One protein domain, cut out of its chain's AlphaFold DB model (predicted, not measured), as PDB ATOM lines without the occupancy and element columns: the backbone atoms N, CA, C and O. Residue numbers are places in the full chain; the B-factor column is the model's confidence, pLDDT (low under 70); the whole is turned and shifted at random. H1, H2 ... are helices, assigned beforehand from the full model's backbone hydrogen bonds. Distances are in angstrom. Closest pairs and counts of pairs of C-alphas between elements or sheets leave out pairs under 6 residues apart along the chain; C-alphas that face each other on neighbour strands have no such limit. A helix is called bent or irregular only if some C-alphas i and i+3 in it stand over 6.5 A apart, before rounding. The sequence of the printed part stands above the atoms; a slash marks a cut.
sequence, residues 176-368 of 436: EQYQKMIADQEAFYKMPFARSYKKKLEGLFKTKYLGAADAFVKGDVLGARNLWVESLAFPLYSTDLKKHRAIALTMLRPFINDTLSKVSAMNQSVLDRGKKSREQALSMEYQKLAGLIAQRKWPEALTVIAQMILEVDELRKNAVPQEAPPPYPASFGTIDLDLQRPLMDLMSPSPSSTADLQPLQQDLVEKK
ATOM      1  N   GLU A 176     -53.899 -30.581  67.488       96.69
ATOM      2  CA  GLU A 176     -53.196 -31.029  66.284       96.69
ATOM      3  C   GLU A 176     -52.681 -32.460  66.446       96.69
ATOM      4  O   GLU A 176     -52.850 -33.285  65.550       96.69
ATOM      5  N   GLN A 177     -52.121 -32.791  67.615       96.88
ATOM      6  CA  GLN A 177     -51.684 -34.152  67.935       96.88
ATOM      7  C   GLN A 177     -52.862 -35.130  67.969       96.88
ATOM      8  O   GLN A 177     -52.760 -36.232  67.431       96.88
ATOM      9  N   TYR A 178     -53.998 -34.724  68.542       97.38
ATOM     10  CA  TYR A 178     -55.208 -35.546  68.566       97.38
ATOM     11  C   TYR A 178     -55.776 -35.791  67.160       97.38
ATOM     12  O   TYR A 178     -56.083 -36.930  66.802       97.38
ATOM     13  N   GLN A 179     -55.859 -34.749  66.330       97.06
ATOM     14  CA  GLN A 179     -56.302 -34.853  64.937       97.06
ATOM     15  C   GLN A 179     -55.360 -35.724  64.105       97.06
ATOM     16  O   GLN A 179     -55.823 -36.573  63.341       97.06
ATOM     17  N   LYS A 180     -54.047 -35.544  64.285       97.12
ATOM     18  CA  LYS A 180     -53.025 -36.369  63.643       97.12
ATOM     19  C   LYS A 180     -53.177 -37.834  64.041       97.12
ATOM     20  O   LYS A 180     -53.209 -38.681  63.159       97.12
ATOM     21  N   MET A 181     -53.358 -38.126  65.330       96.56
ATOM     22  CA  MET A 181     -53.601 -39.490  65.804       96.56
ATOM     23  C   MET A 181     -54.824 -40.104  65.118       96.56
ATOM     24  O   MET A 181     -54.725 -41.211  64.599       96.56
ATOM     25  N   ILE A 182     -55.949 -39.384  65.027       95.62
ATOM     26  CA  ILE A 182     -57.135 -39.888  64.316       95.62
ATOM     27  C   ILE A 182     -56.806 -40.180  62.847       95.62
ATOM     28  O   ILE A 182     -57.145 -41.256  62.362       95.62
ATOM     29  N   ALA A 183     -56.139 -39.260  62.148       95.94
ATOM     30  CA  ALA A 183     -55.784 -39.435  60.740       95.94
ATOM     31  C   ALA A 183     -54.844 -40.635  60.518       95.94
ATOM     32  O   ALA A 183     -55.067 -41.436  59.609       95.94
ATOM     33  N   ASP A 184     -53.840 -40.797  61.380       96.19
ATOM     34  CA  ASP A 184     -52.893 -41.912  61.332       96.19
ATOM     35  C   ASP A 184     -53.622 -43.253  61.570       96.19
ATOM     36  O   ASP A 184     -53.360 -44.240  60.879       96.19
ATOM     37  N   GLN A 185     -54.599 -43.294  62.486       94.94
ATOM     38  CA  GLN A 185     -55.423 -44.485  62.741       94.94
ATOM     39  C   GLN A 185     -56.399 -44.782  61.589       94.94
ATOM     40  O   GLN A 185     -56.560 -45.944  61.211       94.94
ATOM     41  N   GLU A 186     -57.027 -43.760  60.994       92.81
ATOM     42  CA  GLU A 186     -57.874 -43.904  59.795       92.81
ATOM     43  C   GLU A 186     -57.077 -44.503  58.627       92.81
ATOM     44  O   GLU A 186     -57.569 -45.407  57.944       92.81
ATOM     45  N   ALA A 187     -55.839 -44.036  58.427       93.81
ATOM     46  CA  ALA A 187     -54.932 -44.545  57.403       93.81
ATOM     47  C   ALA A 187     -54.491 -45.988  57.689       93.81
ATOM     48  O   ALA A 187     -54.534 -46.833  56.791       93.81
ATOM     49  N   PHE A 188     -54.122 -46.290  58.939       92.50
ATOM     50  CA  PHE A 188     -53.673 -47.621  59.352       92.50
ATOM     51  C   PHE A 188     -54.766 -48.686  59.186       92.50
ATOM     52  O   PHE A 188     -54.535 -49.725  58.567       92.50
ATOM     53  N   TYR A 189     -55.978 -48.416  59.680       89.12
ATOM     54  CA  TYR A 189     -57.104 -49.355  59.593       89.12
ATOM     55  C   TYR A 189     -57.876 -49.277  58.271       89.12
ATOM     56  O   TYR A 189     -58.788 -50.078  58.057       89.12
ATOM     57  N   LYS A 190     -57.536 -48.329  57.386       91.69
ATOM     58  CA  LYS A 190     -58.254 -48.048  56.128       91.69
ATOM     59  C   LYS A 190     -59.756 -47.821  56.345       91.69
ATOM     60  O   LYS A 190     -60.584 -48.204  55.521       91.69
ATOM     61  N   MET A 191     -60.107 -47.207  57.473       87.56
ATOM     62  CA  MET A 191     -61.485 -46.947  57.885       87.56
ATOM     63  C   MET A 191     -61.637 -45.471  58.260       87.56
ATOM     64  O   MET A 191     -61.310 -45.097  59.383       87.56
ATOM     65  N   PRO A 192     -62.121 -44.612  57.346       88.50
ATOM     66  CA  PRO A 192     -62.320 -43.202  57.644       88.50
ATOM     67  C   PRO A 192     -63.566 -42.989  58.507       88.50
ATOM     68  O   PRO A 192     -64.643 -43.529  58.235       88.50
ATOM     69  N   PHE A 193     -63.457 -42.128  59.511       90.69
ATOM     70  CA  PHE A 193     -64.603 -41.618  60.240       90.69
ATOM     71  C   PHE A 193     -65.349 -40.557  59.435       90.69
ATOM     72  O   PHE A 193     -64.771 -39.704  58.753       90.69
ATOM     73  N   ALA A 194     -66.672 -40.548  59.595       91.25
ATOM     74  CA  ALA A 194     -67.509 -39.487  59.062       91.25
ATOM     75  C   ALA A 194     -67.071 -38.120  59.618       91.25
ATOM     76  O   ALA A 194     -66.772 -37.969  60.805       91.25
ATOM     77  N   ARG A 195     -67.098 -37.082  58.777       92.38
ATOM     78  CA  ARG A 195     -66.698 -35.719  59.172       92.38
ATOM     79  C   ARG A 195     -67.495 -35.189  60.372       92.38
ATOM     80  O   ARG A 195     -66.944 -34.495  61.221       92.38
ATOM     81  N   SER A 196     -68.783 -35.527  60.451       92.88
ATOM     82  CA  SER A 196     -69.649 -35.183  61.584       92.88
ATOM     83  C   SER A 196     -69.203 -35.853  62.885       92.88
ATOM     84  O   SER A 196     -69.260 -35.226  63.940       92.88
ATOM     85  N   TYR A 197     -68.713 -37.092  62.811       93.31
ATOM     86  CA  TYR A 197     -68.160 -37.819  63.948       93.31
ATOM     87  C   TYR A 197     -66.873 -37.162  64.450       93.31
ATOM     88  O   TYR A 197     -66.774 -36.830  65.629       93.31
ATOM     89  N   LYS A 198     -65.944 -36.856  63.534       94.44
ATOM     90  CA  LYS A 198     -64.688 -36.160  63.858       94.44
ATOM     91  C   LYS A 198     -64.920 -34.808  64.527       94.44
ATOM     92  O   LYS A 198     -64.325 -34.541  65.563       94.44
ATOM     93  N   LYS A 199     -65.861 -33.997  64.025       95.62
ATOM     94  CA  LYS A 199     -66.234 -32.725  64.677       95.62
ATOM     95  C   LYS A 199     -66.722 -32.912  66.118       95.62
ATOM     96  O   LYS A 199     -66.400 -32.094  66.974       95.62
ATOM     97  N   LYS A 200     -67.501 -33.965  66.395       95.62
ATOM     98  CA  LYS A 200     -67.965 -34.260  67.760       95.62
ATOM     99  C   LYS A 200     -66.810 -34.706  68.661       95.62
ATOM    100  O   LYS A 200     -66.749 -34.253  69.799       95.62
ATOM    101  N   LEU A 201     -65.892 -35.528  68.149       96.06
ATOM    102  CA  LEU A 201     -64.675 -35.924  68.868       96.06
ATOM    103  C   LEU A 201     -63.791 -34.717  69.204       96.06
ATOM    104  O   LEU A 201     -63.387 -34.555  70.348       96.06
ATOM    105  N   GLU A 202     -63.553 -33.826  68.242       97.19
ATOM    106  CA  GLU A 202     -62.804 -32.584  68.474       97.19
ATOM    107  C   GLU A 202     -63.498 -31.670  69.489       97.19
ATOM    108  O   GLU A 202     -62.836 -31.062  70.328       97.19
ATOM    109  N   GLY A 203     -64.830 -31.572  69.431       97.19
ATOM    110  CA  GLY A 203     -65.616 -30.825  70.409       97.19
ATOM    111  C   GLY A 203     -65.450 -31.381  71.824       97.19
ATOM    112  O   GLY A 203     -65.182 -30.620  72.753       97.19
ATOM    113  N   LEU A 204     -65.538 -32.704  71.981       96.56
ATOM    114  CA  LEU A 204     -65.309 -33.385  73.257       96.56
ATOM    115  C   LEU A 204     -63.876 -33.163  73.762       96.56
ATOM    116  O   LEU A 204     -63.679 -32.794  74.918       96.56
ATOM    117  N   PHE A 205     -62.881 -33.301  72.885       97.75
ATOM    118  CA  PHE A 205     -61.475 -33.070  73.210       97.75
ATOM    119  C   PHE A 205     -61.229 -31.640  73.711       97.75
ATOM    120  O   PHE A 205     -60.665 -31.441  74.785       97.75
ATOM    121  N   LYS A 206     -61.706 -30.627  72.978       97.56
ATOM    122  CA  LYS A 206     -61.530 -29.217  73.363       97.56
ATOM    123  C   LYS A 206     -62.217 -28.882  74.681       97.56
ATOM    124  O   LYS A 206     -61.641 -28.201  75.517       97.56
ATOM    125  N   THR A 207     -63.454 -29.340  74.853       97.19
ATOM    126  CA  THR A 207     -64.270 -28.953  76.014       97.19
ATOM    127  C   THR A 207     -63.898 -29.713  77.280       97.19
ATOM    128  O   THR A 207     -63.953 -29.136  78.362       97.19
ATOM    129  N   LYS A 208     -63.530 -30.994  77.164       97.25
ATOM    130  CA  LYS A 208     -63.281 -31.870  78.314       97.25
ATOM    131  C   LYS A 208     -61.803 -32.160  78.514       97.25
ATOM    132  O   LYS A 208     -61.288 -31.882  79.587       97.25
ATOM    133  N   TYR A 209     -61.097 -32.650  77.495       97.25
ATOM    134  CA  TYR A 209     -59.690 -33.032  77.663       97.25
ATOM    135  C   TYR A 209     -58.771 -31.821  77.888       97.25
ATOM    136  O   TYR A 209     -57.968 -31.833  78.819       97.25
ATOM    137  N   LEU A 210     -58.902 -30.758  77.086       97.25
ATOM    138  CA  LEU A 210     -58.121 -29.532  77.307       97.25
ATOM    139  C   LEU A 210     -58.615 -28.758  78.536       97.25
ATOM    140  O   LEU A 210     -57.800 -28.278  79.316       97.25
ATOM    141  N   GLY A 211     -59.929 -28.733  78.778       96.75
ATOM    142  CA  GLY A 211     -60.485 -28.158  80.006       96.75
ATOM    143  C   GLY A 211     -59.952 -28.833  81.279       96.75
ATOM    144  O   GLY A 211     -59.715 -28.164  82.282       96.75
ATOM    145  N   ALA A 212     -59.703 -30.146  81.237       96.19
ATOM    146  CA  ALA A 212     -59.055 -30.874  82.324       96.19
ATOM    147  C   ALA A 212     -57.608 -30.420  82.549       96.19
ATOM    148  O   ALA A 212     -57.188 -30.250  83.692       96.19
ATOM    149  N   ALA A 213     -56.854 -30.190  81.471       94.81
ATOM    150  CA  ALA A 213     -55.499 -29.661  81.564       94.81
ATOM    151  C   ALA A 213     -55.478 -28.254  82.181       94.81
ATOM    152  O   ALA A 213     -54.664 -27.993  83.064       94.81
ATOM    153  N   ASP A 214     -56.416 -27.385  81.797       94.94
ATOM    154  CA  ASP A 214     -56.558 -26.053  82.395       94.94
ATOM    155  C   ASP A 214     -56.902 -26.128  83.891       94.94
ATOM    156  O   ASP A 214     -56.360 -25.366  84.695       94.94
ATOM    157  N   ALA A 215     -57.791 -27.046  84.284       94.19
ATOM    158  CA  ALA A 215     -58.121 -27.290  85.689       94.19
ATOM    159  C   ALA A 215     -56.900 -27.790  86.479       94.19
ATOM    160  O   ALA A 215     -56.637 -27.301  87.578       94.19
ATOM    161  N   PHE A 216     -56.105 -28.690  85.890       92.50
ATOM    162  CA  PHE A 216     -54.877 -29.203  86.498       92.50
ATOM    163  C   PHE A 216     -53.844 -28.092  86.719       92.50
ATOM    164  O   PHE A 216     -53.306 -27.969  87.816       92.50
ATOM    165  N   VAL A 217     -53.620 -27.230  85.721       89.88
ATOM    166  CA  VAL A 217     -52.703 -26.077  85.834       89.88
ATOM    167  C   VAL A 217     -53.142 -25.103  86.937       89.88
ATOM    168  O   VAL A 217     -52.300 -24.490  87.589       89.88
ATOM    169  N   LYS A 218     -54.450 -24.990  87.194       90.06
ATOM    170  CA  LYS A 218     -55.010 -24.184  88.294       90.06
ATOM    171  C   LYS A 218     -54.952 -24.876  89.665       90.06
ATOM    172  O   LYS A 218     -55.388 -24.284  90.650       90.06
ATOM    173  N   GLY A 219     -54.451 -26.109  89.741       86.62
ATOM    174  CA  GLY A 219     -54.392 -26.904  90.970       86.62
ATOM    175  C   GLY A 219     -55.712 -27.585  91.357       86.62
ATOM    176  O   GLY A 219     -55.804 -28.161  92.443       86.62
ATOM    177  N   ASP A 220     -56.735 -27.563  90.493       90.19
ATOM    178  CA  ASP A 220     -57.988 -28.295  90.708       90.19
ATOM    179  C   ASP A 220     -57.859 -29.747  90.224       90.19
ATOM    180  O   ASP A 220     -58.329 -30.129  89.150       90.19
ATOM    181  N   VAL A 221     -57.191 -30.570  91.036       89.75
ATOM    182  CA  VAL A 221     -56.919 -31.991  90.748       89.75
ATOM    183  C   VAL A 221     -58.213 -32.794  90.560       89.75
ATOM    184  O   VAL A 221     -58.304 -33.639  89.666       89.75
ATOM    185  N   LEU A 222     -59.237 -32.530  91.381       90.88
ATOM    186  CA  LEU A 222     -60.504 -33.261  91.327       90.88
ATOM    187  C   LEU A 222     -61.312 -32.878  90.080       90.88
ATOM    188  O   LEU A 222     -61.839 -33.761  89.395       90.88
ATOM    189  N   GLY A 223     -61.377 -31.581  89.761       93.94
ATOM    190  CA  GLY A 223     -61.991 -31.090  88.531       93.94
ATOM    191  C   GLY A 223     -61.279 -31.609  87.283       93.94
ATOM    192  O   GLY A 223     -61.940 -32.117  86.375       93.94
ATOM    193  N   ALA A 224     -59.943 -31.588  87.270       95.00
ATOM    194  CA  ALA A 224     -59.131 -32.130  86.180       95.00
ATOM    195  C   ALA A 224     -59.410 -33.617  85.941       95.00
ATOM    196  O   ALA A 224     -59.725 -34.025  84.822       95.00
ATOM    197  N   ARG A 225     -59.386 -34.426  87.007       94.25
ATOM    198  CA  ARG A 225     -59.740 -35.847  86.940       94.25
ATOM    199  C   ARG A 225     -61.115 -36.055  86.313       94.25
ATOM    200  O   ARG A 225     -61.254 -36.859  85.395       94.25
ATOM    201  N   ASN A 226     -62.128 -35.356  86.821       96.19
ATOM    202  CA  ASN A 226     -63.506 -35.528  86.371       96.19
ATOM    203  C   ASN A 226     -63.659 -35.152  84.889       96.19
ATOM    204  O   ASN A 226     -64.302 -35.882  84.140       96.19
ATOM    205  N   LEU A 227     -63.013 -34.072  84.442       97.25
ATOM    206  CA  LEU A 227     -63.029 -33.656  83.040       97.25
ATOM    207  C   LEU A 227     -62.267 -34.630  82.123       97.25
ATOM    208  O   LEU A 227     -62.728 -34.898  81.012       97.25
ATOM    209  N   TRP A 228     -61.159 -35.231  82.574       96.56
ATOM    210  CA  TRP A 228     -60.495 -36.301  81.818       96.56
ATOM    211  C   TRP A 228     -61.363 -37.554  81.705       96.56
ATOM    212  O   TRP A 228     -61.457 -38.120  80.617       96.56
ATOM    213  N   VAL A 229     -62.067 -37.944  82.770       96.25
ATOM    214  CA  VAL A 229     -63.060 -39.031  82.715       96.25
ATOM    215  C   VAL A 229     -64.161 -38.702  81.703       96.25
ATOM    216  O   VAL A 229     -64.463 -39.514  80.833       96.25
ATOM    217  N   GLU A 230     -64.704 -37.486  81.737       96.19
ATOM    218  CA  GLU A 230     -65.726 -37.039  80.781       96.19
ATOM    219  C   GLU A 230     -65.237 -37.010  79.332       96.19
ATOM    220  O   GLU A 230     -66.027 -37.224  78.415       96.19
ATOM    221  N   SER A 231     -63.940 -36.801  79.098       96.56
ATOM    222  CA  SER A 231     -63.369 -36.838  77.747       96.56
ATOM    223  C   SER A 231     -63.392 -38.230  77.095       96.56
ATOM    224  O   SER A 231     -63.212 -38.337  75.882       96.56
ATOM    225  N   LEU A 232     -63.674 -39.282  77.875       95.62
ATOM    226  CA  LEU A 232     -63.863 -40.659  77.403       95.62
ATOM    227  C   LEU A 232     -65.319 -40.981  77.023       95.62
ATOM    228  O   LEU A 232     -65.595 -42.079  76.536       95.62
ATOM    229  N   ALA A 233     -66.257 -40.046  77.210       93.31
ATOM    230  CA  ALA A 233     -67.656 -40.196  76.803       93.31
ATOM    231  C   ALA A 233     -67.818 -39.975  75.288       93.31
ATOM    232  O   ALA A 233     -68.422 -38.999  74.831       93.31
ATOM    233  N   PHE A 234     -67.212 -40.856  74.487       93.50
ATOM    234  CA  PHE A 234     -67.196 -40.697  73.040       93.50
ATOM    235  C   PHE A 234     -68.612 -40.700  72.451       93.50
ATOM    236  O   PHE A 234     -69.456 -41.506  72.845       93.50
ATOM    237  N   PRO A 235     -68.881 -39.853  71.440       91.31
ATOM    238  CA  PRO A 235     -70.110 -39.958  70.674       91.31
ATOM    239  C   PRO A 235     -70.225 -41.358  70.052       91.31
ATOM    240  O   PRO A 235     -69.221 -41.987  69.694       91.31
ATOM    241  N   LEU A 236     -71.461 -41.824  69.852       87.69
ATOM    242  CA  LEU A 236     -71.716 -43.072  69.139       87.69
ATOM    243  C   LEU A 236     -71.303 -42.933  67.672       87.69
ATOM    244  O   LEU A 236     -71.774 -42.052  66.950       87.69
ATOM    245  N   TYR A 237     -70.408 -43.818  67.240       84.44
ATOM    246  CA  TYR A 237     -69.958 -43.911  65.847       84.44
ATOM    247  C   TYR A 237     -71.025 -44.540  64.943       84.44
ATOM    248  O   TYR A 237     -71.166 -44.181  63.778       84.44
ATOM    249  N   SER A 238     -71.780 -45.486  65.496       81.50
ATOM    250  CA  SER A 238     -72.819 -46.256  64.822       81.50
ATOM    251  C   SER A 238     -73.928 -46.560  65.826       81.50
ATOM    252  O   SER A 238     -73.664 -46.645  67.024       81.50
ATOM    253  N   THR A 239     -75.155 -46.749  65.340       81.56
ATOM    254  CA  THR A 239     -76.282 -47.238  66.152       81.56
ATOM    255  C   THR A 239     -76.045 -48.665  66.651       81.56
ATOM    256  O   THR A 239     -76.515 -49.034  67.721       81.56
ATOM    257  N   ASP A 240     -75.261 -49.452  65.908       83.62
ATOM    258  CA  ASP A 240     -74.716 -50.722  66.386       83.62
ATOM    259  C   ASP A 240     -73.556 -50.486  67.371       83.62
ATOM    260  O   ASP A 240     -72.449 -50.096  66.978       83.62
ATOM    261  N   LEU A 241     -73.812 -50.778  68.649       80.62
ATOM    262  CA  LEU A 241     -72.837 -50.674  69.737       80.62
ATOM    263  C   LEU A 241     -71.621 -51.582  69.530       80.62
ATOM    264  O   LEU A 241     -70.507 -51.188  69.874       80.62
ATOM    265  N   LYS A 242     -71.786 -52.766  68.923       81.62
ATOM    266  CA  LYS A 242     -70.649 -53.657  68.640       81.62
ATOM    267  C   LYS A 242     -69.714 -53.015  67.623       81.62
ATOM    268  O   LYS A 242     -68.501 -53.051  67.801       81.62
ATOM    269  N   LYS A 243     -70.276 -52.370  66.599       80.06
ATOM    270  CA  LYS A 243     -69.511 -51.627  65.592       80.06
ATOM    271  C   LYS A 243     -68.833 -50.389  66.181       80.06
ATOM    272  O   LYS A 243     -67.694 -50.102  65.823       80.06
ATOM    273  N   HIS A 244     -69.494 -49.673  67.094       84.56
ATOM    274  CA  HIS A 244     -68.858 -48.577  67.830       84.56
ATOM    275  C   HIS A 244     -67.640 -49.070  68.623       84.56
ATOM    276  O   HIS A 244     -66.552 -48.526  68.448       84.56
ATOM    277  N   ARG A 245     -67.784 -50.142  69.408       83.31
ATOM    278  CA  ARG A 245     -66.681 -50.706  70.202       83.31
ATOM    279  C   ARG A 245     -65.547 -51.235  69.333       83.31
ATOM    280  O   ARG A 245     -64.396 -50.862  69.528       83.31
ATOM    281  N   ALA A 246     -65.873 -52.041  68.326       77.69
ATOM    282  CA  ALA A 246     -64.878 -52.683  67.473       77.69
ATOM    283  C   ALA A 246     -64.055 -51.687  66.644       77.69
ATOM    284  O   ALA A 246     -62.890 -51.959  66.359       77.69
ATOM    285  N   ILE A 247     -64.643 -50.550  66.256       80.44
ATOM    286  CA  ILE A 247     -64.005 -49.592  65.347       80.44
ATOM    287  C   ILE A 247     -63.563 -48.338  66.102       80.44
ATOM    288  O   ILE A 247     -62.377 -48.025  66.125       80.44
ATOM    289  N   ALA A 248     -64.484 -47.632  66.759       80.31
ATOM    290  CA  ALA A 248     -64.171 -46.348  67.379       80.31
ATOM    291  C   ALA A 248     -63.271 -46.496  68.611       80.31
ATOM    292  O   ALA A 248     -62.260 -45.803  68.691       80.31
ATOM    293  N   LEU A 249     -63.570 -47.419  69.534       87.44
ATOM    294  CA  LEU A 249     -62.719 -47.607  70.722       87.44
ATOM    295  C   LEU A 249     -61.348 -48.194  70.365       87.44
ATOM    296  O   LEU A 249     -60.349 -47.831  70.981       87.44
ATOM    297  N   THR A 250     -61.280 -49.050  69.342       88.75
ATOM    298  CA  THR A 250     -60.006 -49.578  68.833       88.75
ATOM    299  C   THR A 250     -59.133 -48.471  68.247       88.75
ATOM    300  O   THR A 250     -57.961 -48.368  68.601       88.75
ATOM    301  N   MET A 251     -59.693 -47.617  67.388       90.75
ATOM    302  CA  MET A 251     -58.947 -46.521  66.759       90.75
ATOM    303  C   MET A 251     -58.572 -45.417  67.756       90.75
ATOM    304  O   MET A 251     -57.510 -44.821  67.637       90.75
ATOM    305  N   LEU A 252     -59.403 -45.150  68.767       94.94
ATOM    306  CA  LEU A 252     -59.126 -44.132  69.791       94.94
ATOM    307  C   LEU A 252     -58.240 -44.644  70.937       94.94
ATOM    308  O   LEU A 252     -57.952 -43.901  71.877       94.94
ATOM    309  N   ARG A 253     -57.777 -45.896  70.870       91.44
ATOM    310  CA  ARG A 253     -57.043 -46.551  71.956       91.44
ATOM    311  C   ARG A 253     -55.789 -45.815  72.440       91.44
ATOM    312  O   ARG A 253     -55.613 -45.754  73.656       91.44
ATOM    313  N   PRO A 254     -54.952 -45.210  71.572       93.75
ATOM    314  CA  PRO A 254     -53.814 -44.418  72.038       93.75
ATOM    315  C   PRO A 254     -54.233 -43.274  72.974       93.75
ATOM    316  O   PRO A 254     -53.619 -43.069  74.018       93.75
ATOM    317  N   PHE A 255     -55.323 -42.579  72.640       95.88
ATOM    318  CA  PHE A 255     -55.872 -41.491  73.450       95.88
ATOM    319  C   PHE A 255     -56.542 -41.993  74.735       95.88
ATOM    320  O   PHE A 255     -56.380 -41.391  75.796       95.88
ATOM    321  N   ILE A 256     -57.262 -43.117  74.657       95.25
ATOM    322  CA  ILE A 256     -57.877 -43.761  75.825       95.25
ATOM    323  C   ILE A 256     -56.806 -44.123  76.856       95.25
ATOM    324  O   ILE A 256     -56.952 -43.780  78.025       95.25
ATOM    325  N   ASN A 257     -55.718 -44.770  76.428       94.00
ATOM    326  CA  ASN A 257     -54.635 -45.182  77.320       94.00
ATOM    327  C   ASN A 257     -53.976 -43.974  78.003       94.00
ATOM    328  O   ASN A 257     -53.818 -43.982  79.221       94.00
ATOM    329  N   ASP A 258     -53.658 -42.923  77.240       93.44
ATOM    330  CA  ASP A 258     -53.097 -41.675  77.779       93.44
ATOM    331  C   ASP A 258     -54.006 -41.048  78.848       93.44
ATOM    332  O   ASP A 258     -53.557 -40.678  79.936       93.44
ATOM    333  N   THR A 259     -55.305 -40.984  78.555       95.19
ATOM    334  CA  THR A 259     -56.303 -40.400  79.454       95.19
ATOM    335  C   THR A 259     -56.475 -41.240  80.721       95.19
ATOM    336  O   THR A 259     -56.503 -40.684  81.816       95.19
ATOM    337  N   LEU A 260     -56.524 -42.574  80.611       94.06
ATOM    338  CA  LEU A 260     -56.600 -43.473  81.769       94.06
ATOM    339  C   LEU A 260     -55.369 -43.341  82.675       94.06
ATOM    340  O   LEU A 260     -55.520 -43.279  83.896       94.06
ATOM    341  N   SER A 261     -54.166 -43.230  82.105       90.31
ATOM    342  CA  SER A 261     -52.945 -42.985  82.885       90.31
ATOM    343  C   SER A 261     -53.007 -41.657  83.644       90.31
ATOM    344  O   SER A 261     -52.638 -41.604  84.817       90.31
ATOM    345  N   LYS A 262     -53.524 -40.591  83.020       93.19
ATOM    346  CA  LYS A 262     -53.733 -39.297  83.693       93.19
ATOM    347  C   LYS A 262     -54.783 -39.391  84.806       93.19
ATOM    348  O   LYS A 262     -54.536 -38.897  85.903       93.19
ATOM    349  N   VAL A 263     -55.911 -40.070  84.575       92.56
ATOM    350  CA  VAL A 263     -56.942 -40.304  85.607       92.56
ATOM    351  C   VAL A 263     -56.370 -41.082  86.793       92.56
ATOM    352  O   VAL A 263     -56.600 -40.694  87.935       92.56
ATOM    353  N   SER A 264     -55.578 -42.126  86.534       88.19
ATOM    354  CA  SER A 264     -54.880 -42.894  87.571       88.19
ATOM    355  C   SER A 264     -53.963 -42.004  88.414       88.19
ATOM    356  O   SER A 264     -54.067 -42.008  89.640       88.19
ATOM    357  N   ALA A 265     -53.138 -41.176  87.765       87.25
ATOM    358  CA  ALA A 265     -52.260 -40.235  88.456       87.25
ATOM    359  C   ALA A 265     -53.047 -39.229  89.316       87.25
ATOM    360  O   ALA A 265     -52.629 -38.911  90.429       87.25
ATOM    361  N   MET A 266     -54.207 -38.756  88.845       88.88
ATOM    362  CA  MET A 266     -55.048 -37.851  89.634       88.88
ATOM    363  C   MET A 266     -55.724 -38.549  90.809       88.88
ATOM    364  O   MET A 266     -55.798 -37.963  91.884       88.88
ATOM    365  N   ASN A 267     -56.198 -39.787  90.643       87.88
ATOM    366  CA  ASN A 267     -56.742 -40.570  91.756       87.88
ATOM    367  C   ASN A 267     -55.708 -40.714  92.873       87.88
ATOM    368  O   ASN A 267     -56.034 -40.464  94.032       87.88
ATOM    369  N   GLN A 268     -54.460 -41.023  92.509       82.12
ATOM    370  CA  GLN A 268     -53.357 -41.075  93.462       82.12
ATOM    371  C   GLN A 268     -53.129 -39.704  94.117       82.12
ATOM    372  O   GLN A 268     -53.167 -39.580  95.334       82.12
ATOM    373  N   SER A 269     -53.021 -38.638  93.320       82.38
ATOM    374  CA  SER A 269     -52.817 -37.280  93.841       82.38
ATOM    375  C   SER A 269     -53.914 -36.816  94.810       82.38
ATOM    376  O   SER A 269     -53.613 -36.104  95.768       82.38
ATOM    377  N   VAL A 270     -55.174 -37.212  94.594       81.75
ATOM    378  CA  VAL A 270     -56.280 -36.893  95.510       81.75
ATOM    379  C   VAL A 270     -56.139 -37.648  96.830       81.75
ATOM    380  O   VAL A 270     -56.291 -37.031  97.884       81.75
ATOM    381  N   LEU A 271     -55.828 -38.947  96.779       78.62
ATOM    382  CA  LEU A 271     -55.622 -39.770  97.976       78.62
ATOM    383  C   LEU A 271     -54.476 -39.244  98.840       78.62
ATOM    384  O   LEU A 271     -54.565 -39.210 100.067       78.62
ATOM    385  N   ASP A 272     -53.413 -38.775  98.200       77.12
ATOM    386  CA  ASP A 272     -52.210 -38.368  98.912       77.12
ATOM    387  C   ASP A 272     -52.196 -36.901  99.336       77.12
ATOM    388  O   ASP A 272     -51.285 -36.465 100.041       77.12
ATOM    389  N   ARG A 273     -53.239 -36.129  99.009       74.38
ATOM    390  CA  ARG A 273     -53.350 -34.719  99.415       74.38
ATOM    391  C   ARG A 273     -53.283 -34.537 100.935       74.38
ATOM    392  O   ARG A 273     -52.648 -33.593 101.403       74.38
ATOM    393  N   GLY A 274     -53.904 -35.436 101.702       72.50
ATOM    394  CA  GLY A 274     -53.837 -35.410 103.169       72.50
ATOM    395  C   GLY A 274     -52.433 -35.720 103.696       72.50
ATOM    396  O   GLY A 274     -51.939 -35.047 104.603       72.50
ATOM    397  N   LYS A 275     -51.741 -36.680 103.072       74.38
ATOM    398  CA  LYS A 275     -50.345 -37.013 103.398       74.38
ATOM    399  C   LYS A 275     -49.415 -35.848 103.079       74.38
ATOM    400  O   LYS A 275     -48.615 -35.479 103.929       74.38
ATOM    401  N   LYS A 276     -49.612 -35.174 101.942       74.88
ATOM    402  CA  LYS A 276     -48.885 -33.951 101.567       74.88
ATOM    403  C   LYS A 276     -48.987 -32.868 102.638       74.88
ATOM    404  O   LYS A 276     -47.967 -32.309 103.028       74.88
ATOM    405  N   SER A 277     -50.193 -32.562 103.126       77.31
ATOM    406  CA  SER A 277     -50.345 -31.538 104.170       77.31
ATOM    407  C   SER A 277     -49.608 -31.905 105.460       77.31
ATOM    408  O   SER A 277     -49.021 -31.032 106.094       77.31
ATOM    409  N   ARG A 278     -49.588 -33.194 105.814       80.38
ATOM    410  CA  ARG A 278     -48.873 -33.701 106.990       80.38
ATOM    411  C   ARG A 278     -47.354 -33.668 106.796       80.38
ATOM    412  O   ARG A 278     -46.650 -33.177 107.667       80.38
ATOM    413  N   GLU A 279     -46.848 -34.078 105.632       80.69
ATOM    414  CA  GLU A 279     -45.421 -33.983 105.281       80.69
ATOM    415  C   GLU A 279     -44.925 -32.522 105.275       80.69
ATOM    416  O   GLU A 279     -43.847 -32.225 105.789       80.69
ATOM    417  N   GLN A 280     -45.726 -31.585 104.752       81.75
ATOM    418  CA  GLN A 280     -45.413 -30.150 104.797       81.75
ATOM    419  C   GLN A 280     -45.400 -29.610 106.231       81.75
ATOM    420  O   GLN A 280     -44.482 -28.874 106.598       81.75
ATOM    421  N   ALA A 281     -46.381 -29.993 107.054       85.88
ATOM    422  CA  ALA A 281     -46.410 -29.637 108.471       85.88
ATOM    423  C   ALA A 281     -45.181 -30.179 109.214       85.88
ATOM    424  O   ALA A 281     -44.541 -29.440 109.961       85.88
ATOM    425  N   LEU A 282     -44.789 -31.425 108.934       88.44
ATOM    426  CA  LEU A 282     -43.600 -32.054 109.501       88.44
ATOM    427  C   LEU A 282     -42.315 -31.312 109.106       88.44
ATOM    428  O   LEU A 282     -41.443 -31.104 109.947       88.44
ATOM    429  N   SER A 283     -42.209 -30.843 107.857       86.31
ATOM    430  CA  SER A 283     -41.086 -30.002 107.416       86.31
ATOM    431  C   SER A 283     -41.026 -28.661 108.136       86.31
ATOM    432  O   SER A 283     -39.930 -28.204 108.460       86.31
ATOM    433  N   MET A 284     -42.167 -28.025 108.394       87.88
ATOM    434  CA  MET A 284     -42.202 -26.772 109.152       87.88
ATOM    435  C   MET A 284     -41.842 -26.995 110.625       87.88
ATOM    436  O   MET A 284     -41.056 -26.229 111.184       87.88
ATOM    437  N   GLU A 285     -42.350 -28.061 111.249       90.69
ATOM    438  CA  GLU A 285     -41.988 -28.422 112.628       90.69
ATOM    439  C   GLU A 285     -40.499 -28.781 112.749       90.69
ATOM    440  O   GLU A 285     -39.848 -28.371 113.709       90.69
ATOM    441  N   TYR A 286     -39.905 -29.430 111.743       91.75
ATOM    442  CA  TYR A 286     -38.463 -29.690 111.723       91.75
ATOM    443  C   TYR A 286     -37.625 -28.401 111.663       91.75
ATOM    444  O   TYR A 286     -36.626 -28.259 112.369       91.75
ATOM    445  N   GLN A 287     -38.046 -27.415 110.866       89.81
ATOM    446  CA  GLN A 287     -37.390 -26.101 110.828       89.81
ATOM    447  C   GLN A 287     -37.533 -25.356 112.161       89.81
ATOM    448  O   GLN A 287     -36.580 -24.741 112.647       89.81
ATOM    449  N   LYS A 288     -38.707 -25.440 112.789       91.81
ATOM    450  CA  LYS A 288     -38.956 -24.875 114.119       91.81
ATOM    451  C   LYS A 288     -38.083 -25.540 115.185       91.81
ATOM    452  O   LYS A 288     -37.542 -24.828 116.031       91.81
ATOM    453  N   LEU A 289     -37.881 -26.859 115.120       94.56
ATOM    454  CA  LEU A 289     -36.961 -27.582 116.000       94.56
ATOM    455  C   LEU A 289     -35.539 -27.013 115.914       94.56
ATOM    456  O   LEU A 289     -34.937 -26.732 116.949       94.56
ATOM    457  N   ALA A 290     -35.026 -26.767 114.705       91.31
ATOM    458  CA  ALA A 290     -33.714 -26.141 114.530       91.31
ATOM    459  C   ALA A 290     -33.637 -24.758 115.211       91.31
ATOM    460  O   ALA A 290     -32.645 -24.440 115.867       91.31
ATOM    461  N   GLY A 291     -34.712 -23.964 115.134       92.69
ATOM    462  CA  GLY A 291     -34.820 -22.683 115.840       92.69
ATOM    463  C   GLY A 291     -34.808 -22.816 117.368       92.69
ATOM    464  O   GLY A 291     -34.127 -22.042 118.043       92.69
ATOM    465  N   LEU A 292     -35.512 -23.807 117.925       94.38
ATOM    466  CA  LEU A 292     -35.524 -24.082 119.369       94.38
ATOM    467  C   LEU A 292     -34.149 -24.535 119.877       94.38
ATOM    468  O   LEU A 292     -33.708 -24.081 120.933       94.38
ATOM    469  N   ILE A 293     -33.458 -25.373 119.099       92.94
ATOM    470  CA  ILE A 293     -32.087 -25.819 119.383       92.94
ATOM    471  C   ILE A 293     -31.125 -24.625 119.373       92.94
ATOM    472  O   ILE A 293     -30.357 -24.454 120.318       92.94
ATOM    473  N   ALA A 294     -31.208 -23.750 118.365       90.31
ATOM    474  CA  ALA A 294     -30.379 -22.544 118.291       90.31
ATOM    475  C   ALA A 294     -30.610 -21.594 119.483       90.31
ATOM    476  O   ALA A 294     -29.673 -20.968 119.974       90.31
ATOM    477  N   GLN A 295     -31.848 -21.521 119.983       92.00
ATOM    478  CA  GLN A 295     -32.225 -20.735 121.163       92.00
ATOM    479  C   GLN A 295     -31.963 -21.456 122.499       92.00
ATOM    480  O   GLN A 295     -32.277 -20.896 123.549       92.00
ATOM    481  N   ARG A 296     -31.413 -22.680 122.483       90.38
ATOM    482  CA  ARG A 296     -31.175 -23.526 123.672       90.38
ATOM    483  C   ARG A 296     -32.433 -23.803 124.503       90.38
ATOM    484  O   ARG A 296     -32.363 -24.017 125.713       90.38
ATOM    485  N   LYS A 297     -33.606 -23.824 123.868       91.56
ATOM    486  CA  LYS A 297     -34.883 -24.126 124.529       91.56
ATOM    487  C   LYS A 297     -35.104 -25.637 124.602       91.56
ATOM    488  O   LYS A 297     -35.979 -26.190 123.936       91.56
ATOM    489  N   TRP A 298     -34.281 -26.313 125.405       90.62
ATOM    490  CA  TRP A 298     -34.216 -27.779 125.476       90.62
ATOM    491  C   TRP A 298     -35.556 -28.468 125.788       90.62
ATOM    492  O   TRP A 298     -35.907 -29.404 125.069       90.62
ATOM    493  N   PRO A 299     -36.361 -28.013 126.773       91.38
ATOM    494  CA  PRO A 299     -37.632 -28.673 127.087       91.38
ATOM    495  C   PRO A 299     -38.657 -28.581 125.945       91.38
ATOM    496  O   PRO A 299     -39.379 -29.538 125.651       91.38
ATOM    497  N   GLU A 300     -38.701 -27.436 125.262       93.31
ATOM    498  CA  GLU A 300     -39.580 -27.208 124.112       93.31
ATOM    499  C   GLU A 300     -39.136 -28.059 122.916       93.31
ATOM    500  O   GLU A 300     -39.968 -28.698 122.270       93.31
ATOM    501  N   ALA A 301     -37.823 -28.138 122.667       93.88
ATOM    502  CA  ALA A 301     -37.251 -28.975 121.617       93.88
ATOM    503  C   ALA A 301     -37.579 -30.465 121.825       93.88
ATOM    504  O   ALA A 301     -38.000 -31.128 120.879       93.88
ATOM    505  N   LEU A 302     -37.476 -30.983 123.057       93.69
ATOM    506  CA  LEU A 302     -37.858 -32.370 123.372       93.69
ATOM    507  C   LEU A 302     -39.344 -32.640 123.129       93.69
ATOM    508  O   LEU A 302     -39.704 -33.706 122.626       93.69
ATOM    509  N   THR A 303     -40.201 -31.672 123.449       93.94
ATOM    510  CA  THR A 303     -41.646 -31.787 123.214       93.94
ATOM    511  C   THR A 303     -41.949 -31.874 121.717       93.94
ATOM    512  O   THR A 303     -42.710 -32.747 121.296       93.94
ATOM    513  N   VAL A 304     -41.311 -31.024 120.903       94.81
ATOM    514  CA  VAL A 304     -41.446 -31.053 119.437       94.81
ATOM    515  C   VAL A 304     -40.914 -32.367 118.863       94.81
ATOM    516  O   VAL A 304     -41.608 -33.007 118.078       94.81
ATOM    517  N   ILE A 305     -39.739 -32.831 119.300       94.81
ATOM    518  CA  ILE A 305     -39.170 -34.113 118.854       94.81
ATOM    519  C   ILE A 305     -40.127 -35.276 119.145       94.81
ATOM    520  O   ILE A 305     -40.370 -36.102 118.266       94.81
ATOM    521  N   ALA A 306     -40.697 -35.343 120.351       93.31
ATOM    522  CA  ALA A 306     -41.630 -36.406 120.716       93.31
ATOM    523  C   ALA A 306     -42.880 -36.414 119.818       93.31
ATOM    524  O   ALA A 306     -43.307 -37.480 119.373       93.31
ATOM    525  N   GLN A 307     -43.431 -35.236 119.507       93.19
ATOM    526  CA  GLN A 307     -44.565 -35.097 118.588       93.19
ATOM    527  C   GLN A 307     -44.196 -35.512 117.159       93.19
ATOM    528  O   GLN A 307     -44.935 -36.264 116.526       93.19
ATOM    529  N   MET A 308     -43.031 -35.086 116.668       93.00
ATOM    530  CA  MET A 308     -42.559 -35.434 115.328       93.00
ATOM    531  C   MET A 308     -42.307 -36.937 115.160       93.00
ATOM    532  O   MET A 308     -42.629 -37.485 114.111       93.00
ATOM    533  N   ILE A 309     -41.768 -37.622 116.175       92.06
ATOM    534  CA  ILE A 309     -41.569 -39.081 116.131       92.06
ATOM    535  C   ILE A 309     -42.914 -39.805 115.970       92.06
ATOM    536  O   ILE A 309     -43.027 -40.698 115.131       92.06
ATOM    537  N   LEU A 310     -43.944 -39.394 116.721       90.56
ATOM    538  CA  LEU A 310     -45.292 -39.961 116.593       90.56
ATOM    539  C   LEU A 310     -45.877 -39.719 115.196       90.56
ATOM    540  O   LEU A 310     -46.422 -40.639 114.591       90.56
ATOM    541  N   GLU A 311     -45.715 -38.507 114.666       88.62
ATOM    542  CA  GLU A 311     -46.189 -38.130 113.332       88.62
ATOM    543  C   GLU A 311     -45.498 -38.942 112.221       88.62
ATOM    544  O   GLU A 311     -46.156 -39.436 111.304       88.62
ATOM    545  N   VAL A 312     -44.180 -39.148 112.328       88.69
ATOM    546  CA  VAL A 312     -43.407 -40.003 111.411       88.69
ATOM    547  C   VAL A 312     -43.902 -41.451 111.460       88.69
ATOM    548  O   VAL A 312     -44.092 -42.075 110.411       88.69
ATOM    549  N   ASP A 313     -44.145 -41.989 112.655       85.50
ATOM    550  CA  ASP A 313     -44.661 -43.348 112.822       85.50
ATOM    551  C   ASP A 313     -46.081 -43.498 112.259       85.50
ATOM    552  O   ASP A 313     -46.394 -44.519 111.637       85.50
ATOM    553  N   GLU A 314     -46.945 -42.496 112.436       83.81
ATOM    554  CA  GLU A 314     -48.279 -42.483 111.834       83.81
ATOM    555  C   GLU A 314     -48.224 -42.415 110.308       83.81
ATOM    556  O   GLU A 314     -48.911 -43.192 109.643       83.81
ATOM    557  N   LEU A 315     -47.393 -41.542 109.735       80.06
ATOM    558  CA  LEU A 315     -47.227 -41.438 108.283       80.06
ATOM    559  C   LEU A 315     -46.727 -42.751 107.668       80.06
ATOM    560  O   LEU A 315     -47.207 -43.152 106.606       80.06
ATOM    561  N   ARG A 316     -45.846 -43.474 108.369       77.19
ATOM    562  CA  ARG A 316     -45.393 -44.811 107.956       77.19
ATOM    563  C   ARG A 316     -46.468 -45.882 108.084       77.19
ATOM    564  O   ARG A 316     -46.611 -46.705 107.183       77.19
ATOM    565  N   LYS A 317     -47.243 -45.893 109.173       74.50
ATOM    566  CA  LYS A 317     -48.354 -46.849 109.349       74.50
ATOM    567  C   LYS A 317     -49.466 -46.617 108.320       74.50
ATOM    568  O   LYS A 317     -50.036 -47.578 107.809       74.50
ATOM    569  N   ASN A 318     -49.707 -45.359 107.957       64.31
ATOM    570  CA  ASN A 318     -50.674 -44.942 106.940       64.31
ATOM    571  C   ASN A 318     -50.151 -45.079 105.493       64.31
ATOM    572  O   ASN A 318     -50.837 -44.678 104.548       64.31
ATOM    573  N   ALA A 319     -48.964 -45.664 105.283       58.31
ATOM    574  CA  ALA A 319     -48.476 -46.042 103.955       58.31
ATOM    575  C   ALA A 319     -49.327 -47.155 103.307       58.31
ATOM    576  O   ALA A 319     -49.320 -47.315 102.087       58.31
ATOM    577  N   VAL A 320     -50.102 -47.899 104.109       56.28
ATOM    578  CA  VAL A 320     -51.094 -48.865 103.623       56.28
ATOM    579  C   VAL A 320     -52.373 -48.111 103.232       56.28
ATOM    580  O   VAL A 320     -52.953 -47.431 104.081       56.28
ATOM    581  N   PRO A 321     -52.828 -48.192 101.971       56.56
ATOM    582  CA  PRO A 321     -53.957 -47.397 101.502       56.56
ATOM    583  C   PRO A 321     -55.258 -47.873 102.164       56.56
ATOM    584  O   PRO A 321     -55.672 -49.016 101.979       56.56
ATOM    585  N   GLN A 322     -55.891 -47.005 102.960       57.44
ATOM    586  CA  GLN A 322     -57.170 -47.310 103.618       57.44
ATOM    587  C   GLN A 322     -58.387 -46.732 102.889       57.44
ATOM    588  O   GLN A 322     -59.487 -47.255 103.049       57.44
ATOM    589  N   GLU A 323     -58.209 -45.697 102.065       67.56
ATOM    590  CA  GLU A 323     -59.321 -44.979 101.442       67.56
ATOM    591  C   GLU A 323     -59.293 -45.112  99.918       67.56
ATOM    592  O   GLU A 323     -58.242 -45.033  99.280       67.56
ATOM    593  N   ALA A 324     -60.468 -45.350  99.334       72.88
ATOM    594  CA  ALA A 324     -60.666 -45.291  97.893       72.88
ATOM    595  C   ALA A 324     -60.784 -43.822  97.446       72.88
ATOM    596  O   ALA A 324     -61.248 -42.986  98.229       72.88
ATOM    597  N   PRO A 325     -60.406 -43.476  96.201       80.25
ATOM    598  CA  PRO A 325     -60.577 -42.119  95.696       80.25
ATOM    599  C   PRO A 325     -62.058 -41.698  95.733       80.25
ATOM    600  O   PRO A 325     -62.946 -42.557  95.692       80.25
ATOM    601  N   PRO A 326     -62.366 -40.387  95.728       86.50
ATOM    602  CA  PRO A 326     -63.742 -39.914  95.603       86.50
ATOM    603  C   PRO A 326     -64.401 -40.477  94.339       86.50
ATOM    604  O   PRO A 326     -63.733 -40.515  93.303       86.50
ATOM    605  N   PRO A 327     -65.690 -40.854  94.361       89.31
ATOM    606  CA  PRO A 327     -66.351 -41.453  93.206       89.31
ATOM    607  C   PRO A 327     -66.273 -40.559  91.957       89.31
ATOM    608  O   PRO A 327     -66.122 -39.335  92.042       89.31
ATOM    609  N   TYR A 328     -66.363 -41.185  90.782       92.19
ATOM    610  CA  TYR A 328     -66.445 -40.476  89.506       92.19
ATOM    611  C   TYR A 328     -67.738 -39.647  89.391       92.19
ATOM    612  O   TYR A 328     -68.721 -39.938  90.078       92.19
ATOM    613  N   PRO A 329     -67.758 -38.602  88.539       90.38
ATOM    614  CA  PRO A 329     -68.935 -37.753  88.355       90.38
ATOM    615  C   PRO A 329     -70.121 -38.537  87.777       90.38
ATOM    616  O   PRO A 329     -69.946 -39.585  87.161       90.38
ATOM    617  N   ALA A 330     -71.341 -38.002  87.900       87.81
ATOM    618  CA  ALA A 330     -72.557 -38.641  87.375       87.81
ATOM    619  C   ALA A 330     -72.502 -38.918  85.855       87.81
ATOM    620  O   ALA A 330     -73.107 -39.871  85.363       87.81
ATOM    621  N   SER A 331     -71.725 -38.121  85.117       87.69
ATOM    622  CA  SER A 331     -71.418 -38.299  83.695       87.69
ATOM    623  C   SER A 331     -70.684 -39.611  83.385       87.69
ATOM    624  O   SER A 331     -70.714 -40.053  82.236       87.69
ATOM    625  N   PHE A 332     -70.113 -40.293  84.382       89.75
ATOM    626  CA  PHE A 332     -69.491 -41.613  84.243       89.75
ATOM    627  C   PHE A 332     -70.407 -42.640  83.562       89.75
ATOM    628  O   PHE A 332     -69.950 -43.408  82.719       89.75
ATOM    629  N   GLY A 333     -71.716 -42.606  83.846       88.06
ATOM    630  CA  GLY A 333     -72.688 -43.520  83.235       88.06
ATOM    631  C   GLY A 333     -72.853 -43.361  81.718       88.06
ATOM    632  O   GLY A 333     -73.425 -44.236  81.074       88.06
ATOM    633  N   THR A 334     -72.348 -42.266  81.136       87.94
ATOM    634  CA  THR A 334     -72.388 -42.002  79.686       87.94
ATOM    635  C   THR A 334     -71.190 -42.577  78.925       87.94
ATOM    636  O   THR A 334     -71.193 -42.596  77.696       87.94
ATOM    637  N   ILE A 335     -70.172 -43.057  79.643       91.31
ATOM    638  CA  ILE A 335     -68.974 -43.681  79.075       91.31
ATOM    639  C   ILE A 335     -69.306 -45.120  78.658       91.31
ATOM    640  O   ILE A 335     -70.107 -45.785  79.314       91.31
ATOM    641  N   ASP A 336     -68.692 -45.628  77.585       90.31
ATOM    642  CA  ASP A 336     -68.895 -47.024  77.176       90.31
ATOM    643  C   ASP A 336     -68.447 -48.008  78.277       90.31
ATOM    644  O   ASP A 336     -67.441 -47.799  78.959       90.31
ATOM    645  N   LEU A 337     -69.198 -49.102  78.441       86.50
ATOM    646  CA  LEU A 337     -68.963 -50.130  79.461       86.50
ATOM    647  C   LEU A 337     -67.538 -50.707  79.429       86.50
ATOM    648  O   LEU A 337     -66.984 -51.006  80.490       86.50
ATOM    649  N   ASP A 338     -66.924 -50.822  78.245       85.94
ATOM    650  CA  ASP A 338     -65.559 -51.345  78.099       85.94
ATOM    651  C   ASP A 338     -64.504 -50.391  78.695       85.94
ATOM    652  O   ASP A 338     -63.407 -50.826  79.045       85.94
ATOM    653  N   LEU A 339     -64.840 -49.105  78.855       89.25
ATOM    654  CA  LEU A 339     -64.002 -48.089  79.504       89.25
ATOM    655  C   LEU A 339     -64.382 -47.857  80.969       89.25
ATOM    656  O   LEU A 339     -63.521 -47.510  81.778       89.25
ATOM    657  N   GLN A 340     -65.642 -48.093  81.342       91.50
ATOM    658  CA  GLN A 340     -66.071 -48.016  82.740       91.50
ATOM    659  C   GLN A 340     -65.312 -49.015  83.619       91.50
ATOM    660  O   GLN A 340     -64.892 -48.663  84.718       91.50
ATOM    661  N   ARG A 341     -65.091 -50.243  83.136       88.88
ATOM    662  CA  ARG A 341     -64.359 -51.269  83.893       88.88
ATOM    663  C   ARG A 341     -62.928 -50.846  84.264       88.88
ATOM    664  O   ARG A 341     -62.651 -50.816  85.459       88.88
ATOM    665  N   PRO A 342     -62.037 -50.485  83.318       88.38
ATOM    666  CA  PRO A 342     -60.695 -50.043  83.678       88.38
ATOM    667  C   PRO A 342     -60.721 -48.786  84.553       88.38
ATOM    668  O   PRO A 342     -59.920 -48.687  85.473       88.38
ATOM    669  N   LEU A 343     -61.662 -47.857  84.351       90.19
ATOM    670  CA  LEU A 343     -61.824 -46.707  85.247       90.19
ATOM    671  C   LEU A 343     -62.154 -47.130  86.686       90.19
ATOM    672  O   LEU A 343     -61.578 -46.575  87.620       90.19
ATOM    673  N   MET A 344     -63.055 -48.096  86.880       89.19
ATOM    674  CA  MET A 344     -63.368 -48.637  88.207       89.19
ATOM    675  C   MET A 344     -62.181 -49.378  88.820       89.19
ATOM    676  O   MET A 344     -61.952 -49.255  90.019       89.19
ATOM    677  N   ASP A 345     -61.385 -50.086  88.017       87.50
ATOM    678  CA  ASP A 345     -60.164 -50.734  88.506       87.50
ATOM    679  C   ASP A 345     -59.173 -49.688  89.061       87.50
ATOM    680  O   ASP A 345     -58.582 -49.910  90.120       87.50
ATOM    681  N   LEU A 346     -59.077 -48.505  88.432       87.06
ATOM    682  CA  LEU A 346     -58.271 -47.361  88.906       87.06
ATOM    683  C   LEU A 346     -58.780 -46.710  90.205       87.06
ATOM    684  O   LEU A 346     -58.115 -45.818  90.737       87.06
ATOM    685  N   MET A 347     -59.954 -47.105  90.702       83.12
ATOM    686  CA  MET A 347     -60.473 -46.684  92.008       83.12
ATOM    687  C   MET A 347     -59.997 -47.595  93.144       83.12
ATOM    688  O   MET A 347     -60.281 -47.327  94.312       83.12
ATOM    689  N   SER A 348     -59.293 -48.680  92.818       79.00
ATOM    690  CA  SER A 348     -58.753 -49.585  93.826       79.00
ATOM    691  C   SER A 348     -57.638 -48.894  94.619       79.00
ATOM    692  O   SER A 348     -56.777 -48.244  94.016       79.00
ATOM    693  N   PRO A 349     -57.616 -49.040  95.956       67.75
ATOM    694  CA  PRO A 349     -56.571 -48.461  96.790       67.75
ATOM    695  C   PRO A 349     -55.198 -48.964  96.334       67.75
ATOM    696  O   PRO A 349     -54.930 -50.166  96.335       67.75
ATOM    697  N   SER A 350     -54.343 -48.033  95.921       65.75
ATOM    698  CA  SER A 350     -52.975 -48.304  95.477       65.75
ATOM    699  C   SER A 350     -51.989 -47.811  96.536       65.75
ATOM    700  O   SER A 350     -52.265 -46.799  97.187       65.75
ATOM    701  N   PRO A 351     -50.869 -48.522  96.772       63.00
ATOM    702  CA  PRO A 351     -49.886 -48.094  97.755       63.00
ATOM    703  C   PRO A 351     -49.367 -46.706  97.378       63.00
ATOM    704  O   PRO A 351     -48.926 -46.478  96.254       63.00
ATOM    705  N   SER A 352     -49.453 -45.775  98.322       62.84
ATOM    706  CA  SER A 352     -48.942 -44.422  98.136       62.84
ATOM    707  C   SER A 352     -47.422 -44.430  98.104       62.84
ATOM    708  O   SER A 352     -46.802 -45.079  98.946       62.84
ATOM    709  N   SER A 353     -46.832 -43.638  97.212       59.56
ATOM    710  CA  SER A 353     -45.413 -43.286  97.289       59.56
ATOM    711  C   SER A 353     -45.200 -42.389  98.513       59.56
ATOM    712  O   SER A 353     -45.415 -41.182  98.452       59.56
ATOM    713  N   THR A 354     -44.878 -42.968  99.670       61.81
ATOM    714  CA  THR A 354     -44.544 -42.188 100.869       61.81
ATOM    715  C   THR A 354     -43.121 -41.655 100.775       61.81
ATOM    716  O   THR A 354     -42.238 -42.356 100.275       61.81
ATOM    717  N   ALA A 355     -42.885 -40.444 101.289       66.56
ATOM    718  CA  ALA A 355     -41.536 -39.927 101.506       66.56
ATOM    719  C   ALA A 355     -40.669 -40.935 102.283       66.56
ATOM    720  O   ALA A 355     -41.157 -41.610 103.195       66.56
ATOM    721  N   ASP A 356     -39.375 -41.004 101.965       75.62
ATOM    722  CA  ASP A 356     -38.436 -41.709 102.835       75.62
ATOM    723  C   ASP A 356     -38.187 -40.865 104.093       75.62
ATOM    724  O   ASP A 356     -37.418 -39.903 104.097       75.62
ATOM    725  N   LEU A 357     -38.897 -41.215 105.167       83.94
ATOM    726  CA  LEU A 357     -38.791 -40.561 106.472       83.94
ATOM    727  C   LEU A 357     -37.723 -41.210 107.369       83.94
ATOM    728  O   LEU A 357     -37.616 -40.853 108.543       83.94
ATOM    729  N   GLN A 358     -36.969 -42.204 106.891       85.69
ATOM    730  CA  GLN A 358     -35.917 -42.856 107.683       85.69
ATOM    731  C   GLN A 358     -34.787 -41.918 108.106       85.69
ATOM    732  O   GLN A 358     -34.481 -41.906 109.303       85.69
ATOM    733  N   PRO A 359     -34.248 -41.070 107.217       88.19
ATOM    734  CA  PRO A 359     -33.227 -40.102 107.599       88.19
ATOM    735  C   PRO A 359     -33.712 -39.127 108.683       88.19
ATOM    736  O   PRO A 359     -32.989 -38.851 109.638       88.19
ATOM    737  N   LEU A 360     -34.961 -38.655 108.580       90.00
ATOM    738  CA  LEU A 360     -35.558 -37.759 109.574       90.00
ATOM    739  C   LEU A 360     -35.739 -38.454 110.928       90.00
ATOM    740  O   LEU A 360     -35.430 -37.874 111.961       90.00
ATOM    741  N   GLN A 361     -36.229 -39.696 110.945       90.38
ATOM    742  CA  GLN A 361     -36.429 -40.425 112.197       90.38
ATOM    743  C   GLN A 361     -35.113 -40.636 112.947       90.38
ATOM    744  O   GLN A 361     -35.054 -40.397 114.152       90.38
ATOM    745  N   GLN A 362     -34.073 -41.084 112.239       91.38
ATOM    746  CA  GLN A 362     -32.756 -41.274 112.837       91.38
ATOM    747  C   GLN A 362     -32.229 -39.952 113.399       91.38
ATOM    748  O   GLN A 362     -31.729 -39.907 114.521       91.38
ATOM    749  N   ASP A 363     -32.427 -38.863 112.656       93.06
ATOM    750  CA  ASP A 363     -32.013 -37.548 113.104       93.06
ATOM    751  C   ASP A 363     -32.712 -37.073 114.378       93.06
ATOM    752  O   ASP A 363     -32.055 -36.600 115.306       93.06
ATOM    753  N   LEU A 364     -34.026 -37.268 114.457       94.06
ATOM    754  CA  LEU A 364     -34.807 -36.944 115.646       94.06
ATOM    755  C   LEU A 364     -34.361 -37.753 116.868       94.06
ATOM    756  O   LEU A 364     -34.297 -37.188 117.957       94.06
ATOM    757  N   VAL A 365     -34.039 -39.043 116.706       93.31
ATOM    758  CA  VAL A 365     -33.555 -39.899 117.805       93.31
ATOM    759  C   VAL A 365     -32.207 -39.407 118.326       93.31
ATOM    760  O   VAL A 365     -32.072 -39.177 119.524       93.31
ATOM    761  N   GLU A 366     -31.241 -39.165 117.442       92.56
ATOM    762  CA  GLU A 366     -29.905 -38.714 117.851       92.56
ATOM    763  C   GLU A 366     -29.947 -37.318 118.500       92.56
ATOM    764  O   GLU A 366     -29.330 -37.093 119.543       92.56
ATOM    765  N   LYS A 367     -30.736 -36.376 117.953       94.50
ATOM    766  CA  LYS A 367     -30.932 -35.062 118.595       94.50
ATOM    767  C   LYS A 367     -31.630 -35.192 119.951       94.50
ATOM    768  O   LYS A 367     -31.288 -34.449 120.869       94.50
ATOM    769  N   LYS A 368     -32.589 -36.114 120.096       93.88
ATOM    770  CA  LYS A 368     -33.286 -36.360 121.366       93.88
ATOM    771  C   LYS A 368     -32.309 -36.764 122.462       93.88
ATOM    772  O   LYS A 368     -32.306 -36.135 123.515       93.88
TER     773      LYS A 368
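This is residues 176 to 368 of the 436 residues of an uncharacterized protein of Omnitrophica bacterium RIFOXYB12_FULL_50_7 (UniProt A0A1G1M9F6). One long bent helix, H5, joins two lobes of a rod-shaped domain. Beside its first arm, H5a, lies the hairpin of H2 and H3, with the short H7 and H8 nearby and H1 and H4 at the far end; its second arm, H5b, folds back into H6, and H9 packs on H6. The printed part has 193 residues with nine named helices, H1 to H9 in chain order, and no named strand: all helix. The whole is loose, with a radius of gyration of the C-alphas of 23.7 A and spans of 76 by 29 by 29 A.

Begin with H5, residues 253 to 294, assigned by its hydrogen bonds as one helix but bent: C-alphas 271 and 274 are 7.0 A apart. Its arms, H5a up to residue 271 and H5b from residue 274, stand at a steep tilt of 46 degrees. H5a touches H3, residues 221 to 230, at a shallow tilt of 29 degrees, opposite ways; the closest C-alphas, of Arg 225 and Val 263, are 5.4 A apart. H3 forms a helical hairpin with H2, residues 195 to 217, which touches it with residues 208 to 216 alone; Ala 212 and Ala 224 have the closest C-alphas, 4.1 A apart. H3 only just touches H7, residues 330 to 334, with 3 pairs of C-alphas within 8 A, the closest those of Glu 230 and Ser 331 at 6.5 A. H8, residues 337 to 345, is close to H5a but not clearly touching; the closest C-alphas, of Leu 260 and Leu 343, are 7.1 A apart. H1, residues 176 to 189, touches H4, residues 241 to 251, at a steep tilt of 66 degrees; the closest C-alphas, of Gln 185 and Met 251, are 5.7 A apart. Along H5b, look for the hairpin with H6, residues 298 to 317: the closest C-alphas, of Leu 292 and Ala 301, are 5.7 A apart. H6 touches H9, residues 358 to 368, at a shallow tilt of 25 degrees, with the C-alphas of Ile 305 and Leu 364 closest at 6.1 A. Every O i to N i+4 pair is within hydrogen-bond range in H1, H3, H5a, H5b, H6 and H9; the counts are 17 of 19 in H2, 5 of 7 in H4, 4 of 5 in H8 and 0 of 1 in H7, where 2 of 2 O i to N i+3 pairs are.

Find C-alpha 253 at (-57.043, -46.551, 71.956); from there H5a runs 26.9 A to C-alpha 271, and H5b covers 30.7 A to C-alpha 294 at (-30.379, -22.544, 118.291). H2 measures 31.6 A and H6 28.7 A. H9 ends at C-alpha 368, (-33.286, -36.360, 121.366).

The C-alphas farthest apart, of Asp 240 and Arg 296, are 76.9 A apart. The printed part has no cut. The links H6 to H7 and H8 to H9, 12 residues each, are long, and pLDDT is under 70 at residues 318 to 323 and 349 to 355.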